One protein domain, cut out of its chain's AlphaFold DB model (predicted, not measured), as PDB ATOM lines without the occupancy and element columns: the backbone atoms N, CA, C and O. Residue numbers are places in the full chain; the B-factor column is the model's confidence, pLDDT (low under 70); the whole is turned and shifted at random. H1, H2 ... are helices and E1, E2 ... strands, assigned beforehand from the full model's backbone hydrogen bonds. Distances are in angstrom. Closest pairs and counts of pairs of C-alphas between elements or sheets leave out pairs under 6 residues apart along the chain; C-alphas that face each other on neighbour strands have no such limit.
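What this domain is: This is residues 19 to 125 of the 559 residues of an uncharacterized protein of Candida maltosa (strain Xu316) (UniProt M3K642). A long two-stranded hairpin, E1 and E2, has the long helix H1 alongside E2, while H2, H3 and H4 form a loose group at the end of the hairpin away from its turn. The opening stretch, residues 19 to 35, starts near the end of H3 and reaches E2 before H1; its residues 24 to 29 stick out. The printed part has 107 residues, with four named helices and two named strands in the order H1, E1, E2, H2, H3, H4; the sheet, E1 - E2, is antiparallel, and the class is mixed, helices and strands. The whole is only just compact, close to loose, with a radius of gyration of the C-alphas of 15.3 A, and is elongated, with spans of 45 by 29 by 28 A.

How they stand to each other: Residues 32 to 33 make a short parallel pairing with residues 77 to 78 of E2, residues 74 to 84. H1, residues 36 to 53, has 5 pairs of C-alphas within 8 A of E2, the closest being Phe 42 and Cys 82 at 7.1 A. E1, residues 61 to 70, and E2 form a hairpin, antiparallel at 159 degrees between directions; N 62 and O 83 are 2.9 A apart and N 78 and O 66 are 2.9 A apart, both within hydrogen-bond range. E2 bends by 58 degrees at residue 81. H2, residues 90 to 93, comes closest to E1 at the C-alphas of Arg 62 and Val 93, 6.7 A apart. H3, residues 98 to 111, is apart from both strands. H4, residues 114 to 124, and H3 are close but not clearly touching, with the C-alphas of Lys 109 and Tyr 117 closest at 6.2 A; they run opposite ways at a shallow tilt of 29 degrees. H1 is apart from H2, H3 and H4. In H1, H3 and H4 every O i to N i+4 pair is within hydrogen-bond range; H2 is too short for such a pair.

Where its parts are: H1 begins with C-alpha 36 at (-44.903, 24.783, -14.649) and is 25.5 A long. E1 is 26.6 A and E2 28.4 A long, with C-alpha 74 at (-31.317, 14.816, -29.854). H2 is 5.2 A, H3 20.0 A and H4 15.4 A long; H4 ends with C-alpha 124 at (-20.851, 24.670, 2.701).

The domain as a whole: The two C-alphas farthest apart are those of Asn 71 and Glu 122, 45.1 A. The printed part has no cut. The link from H1 to E1 is short; the other links between named elements are tight. The mean pLDDT of the printed part is 82.3, and residues 19 to 21, 56 to 57 and 71 to 74 are under 70.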
ATOM      1  N   ILE A  19     -20.999  32.847 -16.121       65.62
ATOM      2  CA  ILE A  19     -20.761  32.649 -14.688       65.62
ATOM      3  C   ILE A  19     -19.566  33.532 -14.322       65.62
ATOM      4  O   ILE A  19     -18.457  33.313 -14.808       65.62
ATOM      5  N   GLY A  20     -19.795  34.579 -13.527       69.38
ATOM      6  CA  GLY A  20     -18.790  35.622 -13.309       69.38
ATOM      7  C   GLY A  20     -18.343  36.245 -14.638       69.38
ATOM      8  O   GLY A  20     -19.161  36.792 -15.377       69.38
ATOM      9  N   LYS A  21     -17.046  36.130 -14.956       69.94
ATOM     10  CA  LYS A  21     -16.460  36.571 -16.239       69.94
ATOM     11  C   LYS A  21     -16.442  35.483 -17.326       69.94
ATOM     12  O   LYS A  21     -16.131  35.787 -18.475       69.94
ATOM     13  N   TYR A  22     -16.744  34.226 -16.993       71.31
ATOM     14  CA  TYR A  22     -16.655  33.098 -17.923       71.31
ATOM     15  C   TYR A  22     -17.929  32.954 -18.760       71.31
ATOM     16  O   TYR A  22     -19.017  32.774 -18.211       71.31
ATOM     17  N   ILE A  23     -17.804  32.981 -20.089       78.31
ATOM     18  CA  ILE A  23     -18.906  32.676 -21.011       78.31
ATOM     19  C   ILE A  23     -18.904  31.169 -21.276       78.31
ATOM     20  O   ILE A  23     -17.948  30.632 -21.828       78.31
ATOM     21  N   THR A  24     -19.989  30.490 -20.907       73.56
ATOM     22  CA  THR A  24     -20.132  29.037 -21.066       73.56
ATOM     23  C   THR A  24     -20.383  28.676 -22.540       73.56
ATOM     24  O   THR A  24     -21.363  29.160 -23.120       73.56
ATOM     25  N   PRO A  25     -19.542  27.833 -23.173       74.25
ATOM     26  CA  PRO A  25     -19.753  27.373 -24.545       74.25
ATOM     27  C   PRO A  25     -21.075  26.618 -24.707       74.25
ATOM     28  O   PRO A  25     -21.461  25.841 -23.837       74.25
ATOM     29  N   LYS A  26     -21.743  26.763 -25.861       70.88
ATOM     30  CA  LYS A  26     -23.007  26.050 -26.148       70.88
ATOM     31  C   LYS A  26     -22.890  24.526 -26.032       70.88
ATOM     32  O   LYS A  26     -23.866  23.882 -25.673       70.88
ATOM     33  N   THR A  27     -21.714  23.966 -26.305       73.06
ATOM     34  CA  THR A  27     -21.405  22.532 -26.173       73.06
ATOM     35  C   THR A  27     -21.377  22.036 -24.724       73.06
ATOM     36  O   THR A  27     -21.477  20.836 -24.499       73.06
ATOM     37  N   GLN A  28     -21.279  22.938 -23.741       70.81
ATOM     38  CA  GLN A  28     -21.369  22.629 -22.309       70.81
ATOM     39  C   GLN A  28     -22.776  22.881 -21.731       70.81
ATOM     40  O   GLN A  28     -23.012  22.609 -20.555       70.81
ATOM     41  N   LEU A  29     -23.719  23.407 -22.524       72.88
ATOM     42  CA  LEU A  29     -25.079  23.705 -22.071       72.88
ATOM     43  C   LEU A  29     -26.003  22.502 -22.276       72.88
ATOM     44  O   LEU A  29     -26.245  22.063 -23.399       72.88
ATOM     45  N   PHE A  30     -26.581  22.009 -21.182       75.69
ATOM     46  CA  PHE A  30     -27.569  20.936 -21.222       75.69
ATOM     47  C   PHE A  30     -28.984  21.487 -21.461       75.69
ATOM     48  O   PHE A  30     -29.531  22.218 -20.634       75.69
ATOM     49  N   ASN A  31     -29.596  21.119 -22.591       76.56
ATOM     50  CA  ASN A  31     -30.974  21.498 -22.905       76.56
ATOM     51  C   ASN A  31     -31.961  20.702 -22.042       76.56
ATOM     52  O   ASN A  31     -32.131  19.492 -22.217       76.56
ATOM     53  N   SER A  32     -32.655  21.407 -21.149       82.25
ATOM     54  CA  SER A  32     -33.696  20.844 -20.293       82.25
ATOM     55  C   SER A  32     -35.006  21.628 -20.382       82.25
ATOM     56  O   SER A  32     -35.041  22.794 -20.779       82.25
ATOM     57  N   SER A  33     -36.097  20.962 -20.012       84.75
ATOM     58  CA  SER A  33     -37.433  21.534 -19.857       84.75
ATOM     59  C   SER A  33     -38.000  21.175 -18.483       84.75
ATOM     60  O   SER A  33     -37.648  20.143 -17.914       84.75
ATOM     61  N   ILE A  34     -38.865  22.029 -17.939       89.25
ATOM     62  CA  ILE A  34     -39.483  21.865 -16.619       89.25
ATOM     63  C   ILE A  34     -40.990  22.116 -16.726       89.25
ATOM     64  O   ILE A  34     -41.423  23.024 -17.438       89.25
ATOM     65  N   ASN A  35     -41.809  21.299 -16.058       88.94
ATOM     66  CA  ASN A  35     -43.253  21.526 -15.997       88.94
ATOM     67  C   ASN A  35     -43.550  22.772 -15.136       88.94
ATOM     68  O   ASN A  35     -42.928  22.899 -14.081       88.94
ATOM     69  N   PRO A  36     -44.519  23.641 -15.484       90.62
ATOM     70  CA  PRO A  36     -44.903  24.783 -14.649       90.62
ATOM     71  C   PRO A  36     -45.100  24.452 -13.159       90.62
ATOM     72  O   PRO A  36     -44.552  25.150 -12.317       90.62
ATOM     73  N   LYS A  37     -45.737  23.321 -12.818       87.75
ATOM     74  CA  LYS A  37     -45.932  22.897 -11.414       87.75
ATOM     75  C   LYS A  37     -44.635  22.502 -10.700       87.75
ATOM     76  O   LYS A  37     -44.473  22.713  -9.499       87.75
ATOM     77  N   GLN A  38     -43.694  21.912 -11.438       87.62
ATOM     78  CA  GLN A  38     -42.359  21.603 -10.922       87.62
ATOM     79  C   GLN A  38     -41.532  22.879 -10.751       87.62
ATOM     80  O   GLN A  38     -40.789  22.989  -9.782       87.62
ATOM     81  N   TYR A  39     -41.688  23.841 -11.665       89.94
ATOM     82  CA  TYR A  39     -41.042  25.148 -11.604       89.94
ATOM     83  C   TYR A  39     -41.558  25.981 -10.424       89.94
ATOM     84  O   TYR A  39     -40.748  26.498  -9.672       89.94
ATOM     85  N   GLU A  40     -42.874  26.028 -10.191       89.25
ATOM     86  CA  GLU A  40     -43.481  26.637  -8.996       89.25
ATOM     87  C   GLU A  40     -42.881  26.053  -7.706       89.25
ATOM     88  O   GLU A  40     -42.421  26.794  -6.836       89.25
ATOM     89  N   THR A  41     -42.812  24.720  -7.615       88.12
ATOM     90  CA  THR A  41     -42.221  24.012  -6.465       88.12
ATOM     91  C   THR A  41     -40.738  24.365  -6.291       88.12
ATOM     92  O   THR A  41     -40.320  24.773  -5.208       88.12
ATOM     93  N   PHE A  42     -39.957  24.283  -7.374       89.75
ATOM     94  CA  PHE A  42     -38.540  24.648  -7.403       89.75
ATOM     95  C   PHE A  42     -38.313  26.102  -6.971       89.75
ATOM     96  O   PHE A  42     -37.424  26.359  -6.168       89.75
ATOM     97  N   SER A  43     -39.114  27.053  -7.462       89.25
ATOM     98  CA  SER A  43     -38.987  28.474  -7.127       89.25
ATOM     99  C   SER A  43     -39.262  28.746  -5.648       89.25
ATOM    100  O   SER A  43     -38.543  29.533  -5.039       89.25
ATOM    101  N   VAL A  44     -40.248  28.072  -5.047       89.00
ATOM    102  CA  VAL A  44     -40.551  28.197  -3.610       89.00
ATOM    103  C   VAL A  44     -39.432  27.615  -2.737       89.00
ATOM    104  O   VAL A  44     -39.133  28.166  -1.680       89.00
ATOM    105  N   GLU A  45     -38.798  26.517  -3.148       86.81
ATOM    106  CA  GLU A  45     -37.642  25.960  -2.432       86.81
ATOM    107  C   GLU A  45     -36.370  26.795  -2.634       86.81
ATOM    108  O   GLU A  45     -35.662  27.072  -1.667       86.81
ATOM    109  N   TYR A  46     -36.120  27.264  -3.859       88.25
ATOM    110  CA  TYR A  46     -35.009  28.154  -4.190       88.25
ATOM    111  C   TYR A  46     -35.073  29.455  -3.381       88.25
ATOM    112  O   TYR A  46     -34.078  29.835  -2.767       88.25
ATOM    113  N   GLN A  47     -36.251  30.088  -3.294       88.19
ATOM    114  CA  GLN A  47     -36.428  31.316  -2.517       88.19
ATOM    115  C   GLN A  47     -36.087  31.103  -1.036       88.19
ATOM    116  O   GLN A  47     -35.292  31.859  -0.493       88.19
ATOM    117  N   LYS A  48     -36.564  30.015  -0.409       87.62
ATOM    118  CA  LYS A  48     -36.206  29.672   0.985       87.62
ATOM    119  C   LYS A  48     -34.694  29.527   1.189       87.62
ATOM    120  O   LYS A  48     -34.192  29.834   2.269       87.62
ATOM    121  N   MET A  49     -33.965  29.052   0.177       85.81
ATOM    122  CA  MET A  49     -32.505  28.940   0.225       85.81
ATOM    123  C   MET A  49     -31.812  30.296   0.038       85.81
ATOM    124  O   MET A  49     -30.842  30.565   0.746       85.81
ATOM    125  N   CYS A  50     -32.324  31.176  -0.829       84.56
ATOM    126  CA  CYS A  50     -31.885  32.574  -0.905       84.56
ATOM    127  C   CYS A  50     -32.116  33.304   0.425       84.56
ATOM    128  O   CYS A  50     -31.199  33.946   0.935       84.56
ATOM    129  N   ASP A  51     -33.298  33.157   1.025       85.69
ATOM    130  CA  ASP A  51     -33.660  33.783   2.299       85.69
ATOM    131  C   ASP A  51     -32.744  33.289   3.433       85.69
ATOM    132  O   ASP A  51     -32.174  34.095   4.169       85.69
ATOM    133  N   LYS A  52     -32.507  31.966   3.521       82.88
ATOM    134  CA  LYS A  52     -31.600  31.343   4.509       82.88
ATOM    135  C   LYS A  52     -30.154  31.849   4.413       82.88
ATOM    136  O   LYS A  52     -29.454  31.857   5.423       82.88
ATOM    137  N   TYR A  53     -29.701  32.250   3.224       77.94
ATOM    138  CA  TYR A  53     -28.325  32.694   2.973       77.94
ATOM    139  C   TYR A  53     -28.185  34.204   2.683       77.94
ATOM    140  O   TYR A  53     -27.083  34.678   2.401       77.94
ATOM    141  N   GLY A  54     -29.261  34.985   2.822       71.31
ATOM    142  CA  GLY A  54     -29.226  36.447   2.733       71.31
ATOM    143  C   GLY A  54     -29.145  37.017   1.310       71.31
ATOM    144  O   GLY A  54     -28.421  37.987   1.094       71.31
ATOM    145  N   GLY A  55     -29.874  36.440   0.349       71.25
ATOM    146  CA  GLY A  55     -30.090  37.012  -0.989       71.25
ATOM    147  C   GLY A  55     -29.452  36.222  -2.138       71.25
ATOM    148  O   GLY A  55     -29.413  34.992  -2.112       71.25
ATOM    149  N   GLU A  56     -28.965  36.929  -3.168       66.12
ATOM    150  CA  GLU A  56     -28.340  36.360  -4.381       66.12
ATOM    151  C   GLU A  56     -26.927  35.781  -4.121       66.12
ATOM    152  O   GLU A  56     -25.949  36.144  -4.777       66.12
ATOM    153  N   ARG A  57     -26.792  34.858  -3.158       69.38
ATOM    154  CA  ARG A  57     -25.587  34.023  -3.017       69.38
ATOM    155  C   ARG A  57     -25.647  32.821  -3.970       69.38
ATOM    156  O   ARG A  57     -26.740  32.316  -4.229       69.38
ATOM    157  N   PRO A  58     -24.508  32.293  -4.458       74.25
ATOM    158  CA  PRO A  58     -24.514  31.070  -5.255       74.25
ATOM    159  C   PRO A  58     -24.977  29.876  -4.407       74.25
ATOM    160  O   PRO A  58     -24.388  29.574  -3.370       74.25
ATOM    161  N   ILE A  59     -26.028  29.189  -4.851       83.81
ATOM    162  CA  ILE A  59     -26.604  28.037  -4.149       83.81
ATOM    163  C   ILE A  59     -26.164  26.742  -4.835       83.81
ATOM    164  O   ILE A  59     -26.313  26.586  -6.047       83.81
ATOM    165  N   LEU A  60     -25.661  25.788  -4.050       86.25
ATOM    166  CA  LEU A  60     -25.383  24.431  -4.522       86.25
ATOM    167  C   LEU A  60     -26.637  23.551  -4.465       86.25
ATOM    168  O   LEU A  60     -27.353  23.523  -3.462       86.25
ATOM    169  N   ALA A  61     -26.873  22.788  -5.532       88.69
ATOM    170  CA  ALA A  61     -27.993  21.861  -5.641       88.69
ATOM    171  C   ALA A  61     -27.661  20.670  -6.550       88.69
ATOM    172  O   ALA A  61     -26.919  20.804  -7.525       88.69
ATOM    173  N   ARG A  62     -28.268  19.517  -6.262       89.75
ATOM    174  CA  ARG A  62     -28.337  18.367  -7.170       89.75
ATOM    175  C   ARG A  62     -29.616  18.469  -7.994       89.75
ATOM    176  O   ARG A  62     -30.708  18.475  -7.437       89.75
ATOM    177  N   LEU A  63     -29.475  18.542  -9.314       89.56
ATOM    178  CA  LEU A  63     -30.587  18.568 -10.266       89.56
ATOM    179  C   LEU A  63     -30.660  17.215 -10.978       89.56
ATOM    180  O   LEU A  63     -29.700  16.814 -11.637       89.56
ATOM    181  N   ASN A  64     -31.788  16.518 -10.851       88.69
ATOM    182  CA  ASN A  64     -32.035  15.245 -11.524       88.69
ATOM    183  C   ASN A  64     -32.937  15.478 -12.747       88.69
ATOM    184  O   ASN A  64     -33.983  16.128 -12.643       88.69
ATOM    185  N   PHE A  65     -32.554  14.912 -13.893       89.25
ATOM    186  CA  PHE A  65     -33.293  15.017 -15.151       89.25
ATOM    187  C   PHE A  65     -33.578  13.629 -15.726       89.25
ATOM    188  O   PHE A  65     -32.662  12.821 -15.881       89.25
ATOM    189  N   ASP A  66     -34.827  13.393 -16.113       87.50
ATOM    190  CA  ASP A  66     -35.216  12.235 -16.908       87.50
ATOM    191  C   ASP A  66     -34.815  12.492 -18.364       87.50
ATOM    192  O   ASP A  66     -35.206  13.489 -18.979       87.50
ATOM    193  N   LEU A  67     -33.994  11.606 -18.923       86.19
ATOM    194  CA  LEU A  67     -33.429  11.764 -20.260       86.19
ATOM    195  C   LEU A  67     -34.302  11.067 -21.304       86.19
ATOM    196  O   LEU A  67     -34.629   9.888 -21.158       86.19
ATOM    197  N   LYS A  68     -34.637  11.764 -22.395       82.75
ATOM    198  CA  LYS A  68     -35.370  11.169 -23.519       82.75
ATOM    199  C   LYS A  68     -34.715  11.503 -24.851       82.75
ATOM    200  O   LYS A  68     -34.453  12.666 -25.154       82.75
ATOM    201  N   VAL A  69     -34.521  10.479 -25.680       79.31
ATOM    202  CA  VAL A  69     -34.138  10.667 -27.083       79.31
ATOM    203  C   VAL A  69     -35.351  11.169 -27.867       79.31
ATOM    204  O   VAL A  69     -36.436  10.585 -27.827       79.31
ATOM    205  N   LYS A  70     -35.162  12.272 -28.584       70.00
ATOM    206  CA  LYS A  70     -36.163  12.993 -29.367       70.00
ATOM    207  C   LYS A  70     -35.664  13.094 -30.805       70.00
ATOM    208  O   LYS A  70     -34.500  13.397 -31.046       70.00
ATOM    209  N   ASN A  71     -36.541  12.804 -31.765       64.06
ATOM    210  CA  ASN A  71     -36.230  12.794 -33.202       64.06
ATOM    211  C   ASN A  71     -34.982  11.949 -33.567       64.06
ATOM    212  O   ASN A  71     -34.236  12.329 -34.463       64.06
ATOM    213  N   LYS A  72     -34.751  10.835 -32.850       63.28
ATOM    214  CA  LYS A  72     -33.577   9.929 -32.912       63.28
ATOM    215  C   LYS A  72     -32.203  10.549 -32.576       63.28
ATOM    216  O   LYS A  72     -31.392   9.851 -31.981       63.28
ATOM    217  N   ASN A  73     -31.971  11.832 -32.859       60.00
ATOM    218  CA  ASN A  73     -30.631  12.438 -32.843       60.00
ATOM    219  C   ASN A  73     -30.412  13.478 -31.722       60.00
ATOM    220  O   ASN A  73     -29.309  14.001 -31.595       60.00
ATOM    221  N   ALA A  74     -31.430  13.816 -30.920       64.44
ATOM    222  CA  ALA A  74     -31.317  14.816 -29.854       64.44
ATOM    223  C   ALA A  74     -31.686  14.236 -28.482       64.44
ATOM    224  O   ALA A  74     -32.731  13.603 -28.329       64.44
ATOM    225  N   LEU A  75     -30.859  14.495 -27.468       74.50
ATOM    226  CA  LEU A  75     -31.160  14.182 -26.072       74.50
ATOM    227  C   LEU A  75     -31.822  15.401 -25.414       74.50
ATOM    228  O   LEU A  75     -31.225  16.474 -25.366       74.50
ATOM    229  N   GLU A  76     -33.048  15.245 -24.917       81.25
ATOM    230  CA  GLU A  76     -33.776  16.298 -24.200       81.25
ATOM    231  C   GLU A  76     -33.956  15.895 -22.734       81.25
ATOM    232  O   GLU A  76     -34.442  14.798 -22.437       81.25
ATOM    233  N   GLY A  77     -33.544  16.776 -21.820       84.31
ATOM    234  CA  GLY A  77     -33.771  16.602 -20.390       84.31
ATOM    235  C   GLY A  77     -35.156  17.077 -19.970       84.31
ATOM    236  O   GLY A  77     -35.576  18.187 -20.305       84.31
ATOM    237  N   TYR A  78     -35.839  16.275 -19.166       86.81
ATOM    238  CA  TYR A  78     -37.041  16.673 -18.445       86.81
ATOM    239  C   TYR A  78     -36.676  16.759 -16.969       86.81
ATOM    240  O   TYR A  78     -36.217  15.782 -16.387       86.81
ATOM    241  N   TYR A  79     -36.802  17.939 -16.368       88.88
ATOM    242  CA  TYR A  79     -36.556  18.119 -14.941       88.88
ATOM    243  C   TYR A  79     -37.445  17.157 -14.150       88.88
ATOM    244  O   TYR A  79     -38.647  17.072 -14.402       88.88
ATOM    245  N   ASN A  80     -36.851  16.446 -13.195       87.19
ATOM    246  CA  ASN A  80     -37.550  15.519 -12.314       87.19
ATOM    247  C   ASN A  80     -37.613  16.122 -10.902       87.19
ATOM    248  O   ASN A  80     -38.691  16.498 -10.434       87.19
ATOM    249  N   THR A  81     -36.447  16.301 -10.273       86.69
ATOM    250  CA  THR A  81     -36.295  16.790  -8.893       86.69
ATOM    251  C   THR A  81     -35.061  17.674  -8.726       86.69
ATOM    252  O   THR A  81     -34.060  17.520  -9.428       86.69
ATOM    253  N   CYS A  82     -35.120  18.567  -7.739       89.62
ATOM    254  CA  CYS A  82     -33.975  19.277  -7.181       89.62
ATOM    255  C   CYS A  82     -33.722  18.766  -5.756       89.62
ATOM    256  O   CYS A  82     -34.633  18.285  -5.082       89.62
ATOM    257  N   THR A  83     -32.493  18.876  -5.272       90.12
ATOM    258  CA  THR A  83     -32.178  18.749  -3.849       90.12
ATOM    259  C   THR A  83     -31.103  19.764  -3.506       90.12
ATOM    260  O   THR A  83     -29.962  19.658  -3.958       90.12
ATOM    261  N   PHE A  84     -31.478  20.780  -2.733       90.00
ATOM    262  CA  PHE A  84     -30.569  21.843  -2.327       90.00
ATOM    263  C   PHE A  84     -29.593  21.356  -1.253       90.00
ATOM    264  O   PHE A  84     -29.974  20.678  -0.294       90.00
ATOM    265  N   ALA A  85     -28.323  21.710  -1.426       88.88
ATOM    266  CA  ALA A  85     -27.279  21.407  -0.465       88.88
ATOM    267  C   ALA A  85     -27.235  22.454   0.661       88.88
ATOM    268  O   ALA A  85     -27.642  23.607   0.499       88.88
ATOM    269  N   THR A  86     -26.679  22.043   1.793       87.81
ATOM    270  CA  THR A  86     -26.325  22.820   2.983       87.81
ATOM    271  C   THR A  86     -25.057  22.211   3.587       87.81
ATOM    272  O   THR A  86     -24.702  21.076   3.270       87.81
ATOM    273  N   LYS A  87     -24.403  22.917   4.516       87.00
ATOM    274  CA  LYS A  87     -23.276  22.380   5.300       87.00
ATOM    275  C   LYS A  87     -23.581  21.044   6.003       87.00
ATOM    276  O   LYS A  87     -22.687  20.226   6.182       87.00
ATOM    277  N   GLU A  88     -24.837  20.817   6.387       86.50
ATOM    278  CA  GLU A  88     -25.277  19.613   7.105       86.50
ATOM    279  C   GLU A  88     -25.537  18.418   6.174       86.50
ATOM    280  O   GLU A  88     -25.274  17.281   6.559       86.50
ATOM    281  N   ASN A  89     -26.058  18.650   4.960       88.31
ATOM    282  CA  ASN A  89     -26.507  17.578   4.063       88.31
ATOM    283  C   ASN A  89     -25.640  17.380   2.804       88.31
ATOM    284  O   ASN A  89     -25.937  16.465   2.038       88.31
ATOM    285  N   LEU A  90     -24.587  18.182   2.575       86.81
ATOM    286  CA  LEU A  90     -23.758  18.154   1.353       86.81
ATOM    287  C   LEU A  90     -23.306  16.732   0.968       86.81
ATOM    288  O   LEU A  90     -23.457  16.315  -0.180       86.81
ATOM    289  N   GLU A  91     -22.818  15.976   1.953       85.06
ATOM    290  CA  GLU A  91     -22.341  14.591   1.823       85.06
ATOM    291  C   GLU A  91     -23.461  13.593   1.487       85.06
ATOM    292  O   GLU A  91     -23.233  12.622   0.777       85.06
ATOM    293  N   HIS A  92     -24.696  13.858   1.923       87.75
ATOM    294  CA  HIS A  92     -25.861  13.054   1.559       87.75
ATOM    295  C   HIS A  92     -26.397  13.417   0.164       87.75
ATOM    296  O   HIS A  92     -26.729  12.534  -0.625       87.75
ATOM    297  N   VAL A  93     -26.446  14.711  -0.172       88.31
ATOM    298  CA  VAL A  93     -26.947  15.210  -1.464       88.31
ATOM    299  C   VAL A  93     -26.062  14.738  -2.618       88.31
ATOM    300  O   VAL A  93     -26.581  14.288  -3.641       88.31
ATOM    301  N   PHE A  94     -24.739  14.782  -2.454       87.81
ATOM    302  CA  PHE A  94     -23.771  14.332  -3.462       87.81
ATOM    303  C   PHE A  94     -23.214  12.928  -3.203       87.81
ATOM    304  O   PHE A  94     -22.183  12.571  -3.771       87.81
ATOM    305  N   LYS A  95     -23.921  12.116  -2.407       85.62
ATOM    306  CA  LYS A  95     -23.585  10.704  -2.235       85.62
ATOM    307  C   LYS A  95     -23.579   9.979  -3.588       85.62
ATOM    308  O   LYS A  95     -24.467  10.204  -4.424       85.62
ATOM    309  N   ASP A  96     -22.579   9.121  -3.771       84.50
ATOM    310  CA  ASP A  96     -22.261   8.373  -4.990       84.50
ATOM    311  C   ASP A  96     -21.875   9.287  -6.188       84.50
ATOM    312  O   ASP A  96     -21.900   8.860  -7.346       84.50
ATOM    313  N   LEU A  97     -21.547  10.562  -5.918       85.62
ATOM    314  CA  LEU A  97     -21.146  11.614  -6.870       85.62
ATOM    315  C   LEU A  97     -19.999  12.504  -6.329       85.62
ATOM    316  O   LEU A  97     -19.797  13.632  -6.786       85.62
ATOM    317  N   GLU A  98     -19.237  12.023  -5.347       84.25
ATOM    318  CA  GLU A  98     -18.247  12.793  -4.584       84.25
ATOM    319  C   GLU A  98     -17.095  13.296  -5.476       84.25
ATOM    320  O   GLU A  98     -16.633  14.433  -5.344       84.25
ATOM    321  N   MET A  99     -16.675  12.479  -6.449       79.62
ATOM    322  CA  MET A  99     -15.675  12.849  -7.458       79.62
ATOM    323  C   MET A  99     -16.201  13.940  -8.405       79.62
ATOM    324  O   MET A  99     -15.480  14.875  -8.752       79.62
ATOM    325  N   GLN A 100     -17.469  13.854  -8.812       83.38
ATOM    326  CA  GLN A 100     -18.125  14.838  -9.669       83.38
ATOM    327  C   GLN A 100     -18.302  16.173  -8.930       83.38
ATOM    328  O   GLN A 100     -18.074  17.223  -9.532       83.38
ATOM    329  N   LEU A 101     -18.620  16.132  -7.629       85.56
ATOM    330  CA  LEU A 101     -18.620  17.298  -6.744       85.56
ATOM    331  C   LEU A 101     -17.216  17.918  -6.651       85.56
ATOM    332  O   LEU A 101     -17.074  19.107  -6.923       85.56
ATOM    333  N   SER A 102     -16.170  17.137  -6.359       82.75
ATOM    334  CA  SER A 102     -14.792  17.656  -6.283       82.75
ATOM    335  C   SER A 102     -14.349  18.302  -7.608       82.75
ATOM    336  O   SER A 102     -13.890  19.446  -7.626       82.75
ATOM    337  N   ASN A 103     -14.611  17.648  -8.745       82.25
ATOM    338  CA  ASN A 103     -14.320  18.184 -10.080       82.25
ATOM    339  C   ASN A 103     -15.169  19.422 -10.433       82.25
ATOM    340  O   ASN A 103     -14.760  20.248 -11.252       82.25
ATOM    341  N   MET A 104     -16.367  19.581  -9.864       86.31
ATOM    342  CA  MET A 104     -17.155  20.813  -9.981       86.31
ATOM    343  C   MET A 104     -16.541  21.938  -9.139       86.31
ATOM    344  O   MET A 104     -16.328  23.027  -9.664       86.31
ATOM    345  N   LEU A 105     -16.184  21.669  -7.880       85.69
ATOM    346  CA  LEU A 105     -15.574  22.645  -6.970       85.69
ATOM    347  C   LEU A 105     -14.226  23.165  -7.492       85.69
ATOM    348  O   LEU A 105     -13.978  24.368  -7.429       85.69
ATOM    349  N   GLN A 106     -13.389  22.300  -8.076       82.81
ATOM    350  CA  GLN A 106     -12.142  22.709  -8.737       82.81
ATOM    351  C   GLN A 106     -12.396  23.683  -9.899       82.81
ATOM    352  O   GLN A 106     -11.747  24.722  -9.985       82.81
ATOM    353  N   ARG A 107     -13.391  23.410 -10.756       81.56
ATOM    354  CA  ARG A 107     -13.763  24.312 -11.863       81.56
ATOM    355  C   ARG A 107     -14.397  25.614 -11.368       81.56
ATOM    356  O   ARG A 107     -14.088  26.673 -11.902       81.56
ATOM    357  N   MET A 108     -15.210  25.573 -10.309       82.38
ATOM    358  CA  MET A 108     -15.732  26.782  -9.658       82.38
ATOM    359  C   MET A 108     -14.600  27.670  -9.124       82.38
ATOM    360  O   MET A 108     -14.667  28.883  -9.289       82.38
ATOM    361  N   LYS A 109     -13.532  27.082  -8.568       84.06
ATOM    362  CA  LYS A 109     -12.339  27.804  -8.090       84.06
ATOM    363  C   LYS A 109     -11.556  28.520  -9.199       84.06
ATOM    364  O   LYS A 109     -10.856  29.483  -8.912       84.06
ATOM    365  N   MET A 110     -11.673  28.066 -10.449       78.81
ATOM    366  CA  MET A 110     -11.066  28.713 -11.624       78.81
ATOM    367  C   MET A 110     -11.951  29.804 -12.252       78.81
ATOM    368  O   MET A 110     -11.452  30.623 -13.019       78.81
ATOM    369  N   VAL A 111     -13.262  29.788 -11.987       79.44
ATOM    370  CA  VAL A 111     -14.269  30.625 -12.676       79.44
ATOM    371  C   VAL A 111     -14.828  31.738 -11.785       79.44
ATOM    372  O   VAL A 111     -15.134  32.827 -12.277       79.44
ATOM    373  N   LEU A 112     -14.973  31.475 -10.487       79.62
ATOM    374  CA  LEU A 112     -15.382  32.458  -9.488       79.62
ATOM    375  C   LEU A 112     -14.171  33.250  -8.991       79.62
ATOM    376  O   LEU A 112     -13.038  32.772  -9.017       79.62
ATOM    377  N   ASP A 113     -14.409  34.461  -8.497       82.38
ATOM    378  CA  ASP A 113     -13.379  35.208  -7.788       82.38
ATOM    379  C   ASP A 113     -13.046  34.552  -6.434       82.38
ATOM    380  O   ASP A 113     -13.867  33.868  -5.812       82.38
ATOM    381  N   GLN A 114     -11.824  34.788  -5.954       81.69
ATOM    382  CA  GLN A 114     -11.302  34.144  -4.747       81.69
ATOM    383  C   GLN A 114     -12.114  34.472  -3.481       81.69
ATOM    384  O   GLN A 114     -12.133  33.660  -2.555       81.69
ATOM    385  N   LYS A 115     -12.797  35.627  -3.430       84.88
ATOM    386  CA  LYS A 115     -13.654  36.004  -2.299       84.88
ATOM    387  C   LYS A 115     -14.944  35.184  -2.324       84.88
ATOM    388  O   LYS A 115     -15.202  34.471  -1.357       84.88
ATOM    389  N   THR A 116     -15.688  35.191  -3.431       82.50
ATOM    390  CA  THR A 116     -16.913  34.386  -3.588       82.50
ATOM    391  C   THR A 116     -16.640  32.895  -3.377       82.50
ATOM    392  O   THR A 116     -17.416  32.219  -2.704       82.50
ATOM    393  N   TYR A 117     -15.514  32.368  -3.877       85.75
ATOM    394  CA  TYR A 117     -15.137  30.973  -3.622       85.75
ATOM    395  C   TYR A 117     -14.899  30.689  -2.129       85.75
ATOM    396  O   TYR A 117     -15.361  29.669  -1.621       85.75
ATOM    397  N   ASN A 118     -14.212  31.586  -1.414       84.69
ATOM    398  CA  ASN A 118     -13.960  31.427   0.020       84.69
ATOM    399  C   ASN A 118     -15.249  31.518   0.852       84.69
ATOM    400  O   ASN A 118     -15.430  30.712   1.761       84.69
ATOM    401  N   GLU A 119     -16.167  32.430   0.514       85.25
ATOM    402  CA  GLU A 119     -17.473  32.527   1.182       85.25
ATOM    403  C   GLU A 119     -18.299  31.244   0.992       85.25
ATOM    404  O   GLU A 119     -18.858  30.719   1.955       85.25
ATOM    405  N   LEU A 120     -18.309  30.664  -0.215       85.19
ATOM    406  CA  LEU A 120     -18.943  29.362  -0.464       85.19
ATOM    407  C   LEU A 120     -18.272  28.223   0.313       85.19
ATOM    408  O   LEU A 120     -18.957  27.355   0.856       85.19
ATOM    409  N   ARG A 121     -16.938  28.231   0.387       85.94
ATOM    410  CA  ARG A 121     -16.139  27.235   1.114       85.94
ATOM    411  C   ARG A 121     -16.478  27.204   2.601       85.94
ATOM    412  O   ARG A 121     -16.554  26.120   3.171       85.94
ATOM    413  N   GLU A 122     -16.728  28.363   3.204       84.12
ATOM    414  CA  GLU A 122     -17.180  28.492   4.593       84.12
ATOM    415  C   GLU A 122     -18.664  28.105   4.762       84.12
ATOM    416  O   GLU A 122     -18.998  27.305   5.642       84.12
ATOM    417  N   GLN A 123     -19.535  28.593   3.867       84.19
ATOM    418  CA  GLN A 123     -20.987  28.355   3.860       84.19
ATOM    419  C   GLN A 123     -21.371  26.868   3.736       84.19
ATOM    420  O   GLN A 123     -22.392  26.449   4.291       84.19
ATOM    421  N   TYR A 124     -20.574  26.077   3.011       84.56
ATOM    422  CA  TYR A 124     -20.851  24.670   2.701       84.56
ATOM    423  C   TYR A 124     -19.849  23.666   3.291       84.56
ATOM    424  O   TYR A 124     -20.146  22.477   3.303       84.56
ATOM    425  N   ASP A 125     -18.700  24.125   3.794       83.31
ATOM    426  CA  ASP A 125     -17.603  23.299   4.324       83.31
ATOM    427  C   ASP A 125     -17.042  22.269   3.326       83.31
ATOM    428  O   ASP A 125     -17.118  21.050   3.500       83.31
TER     429      ASP A 125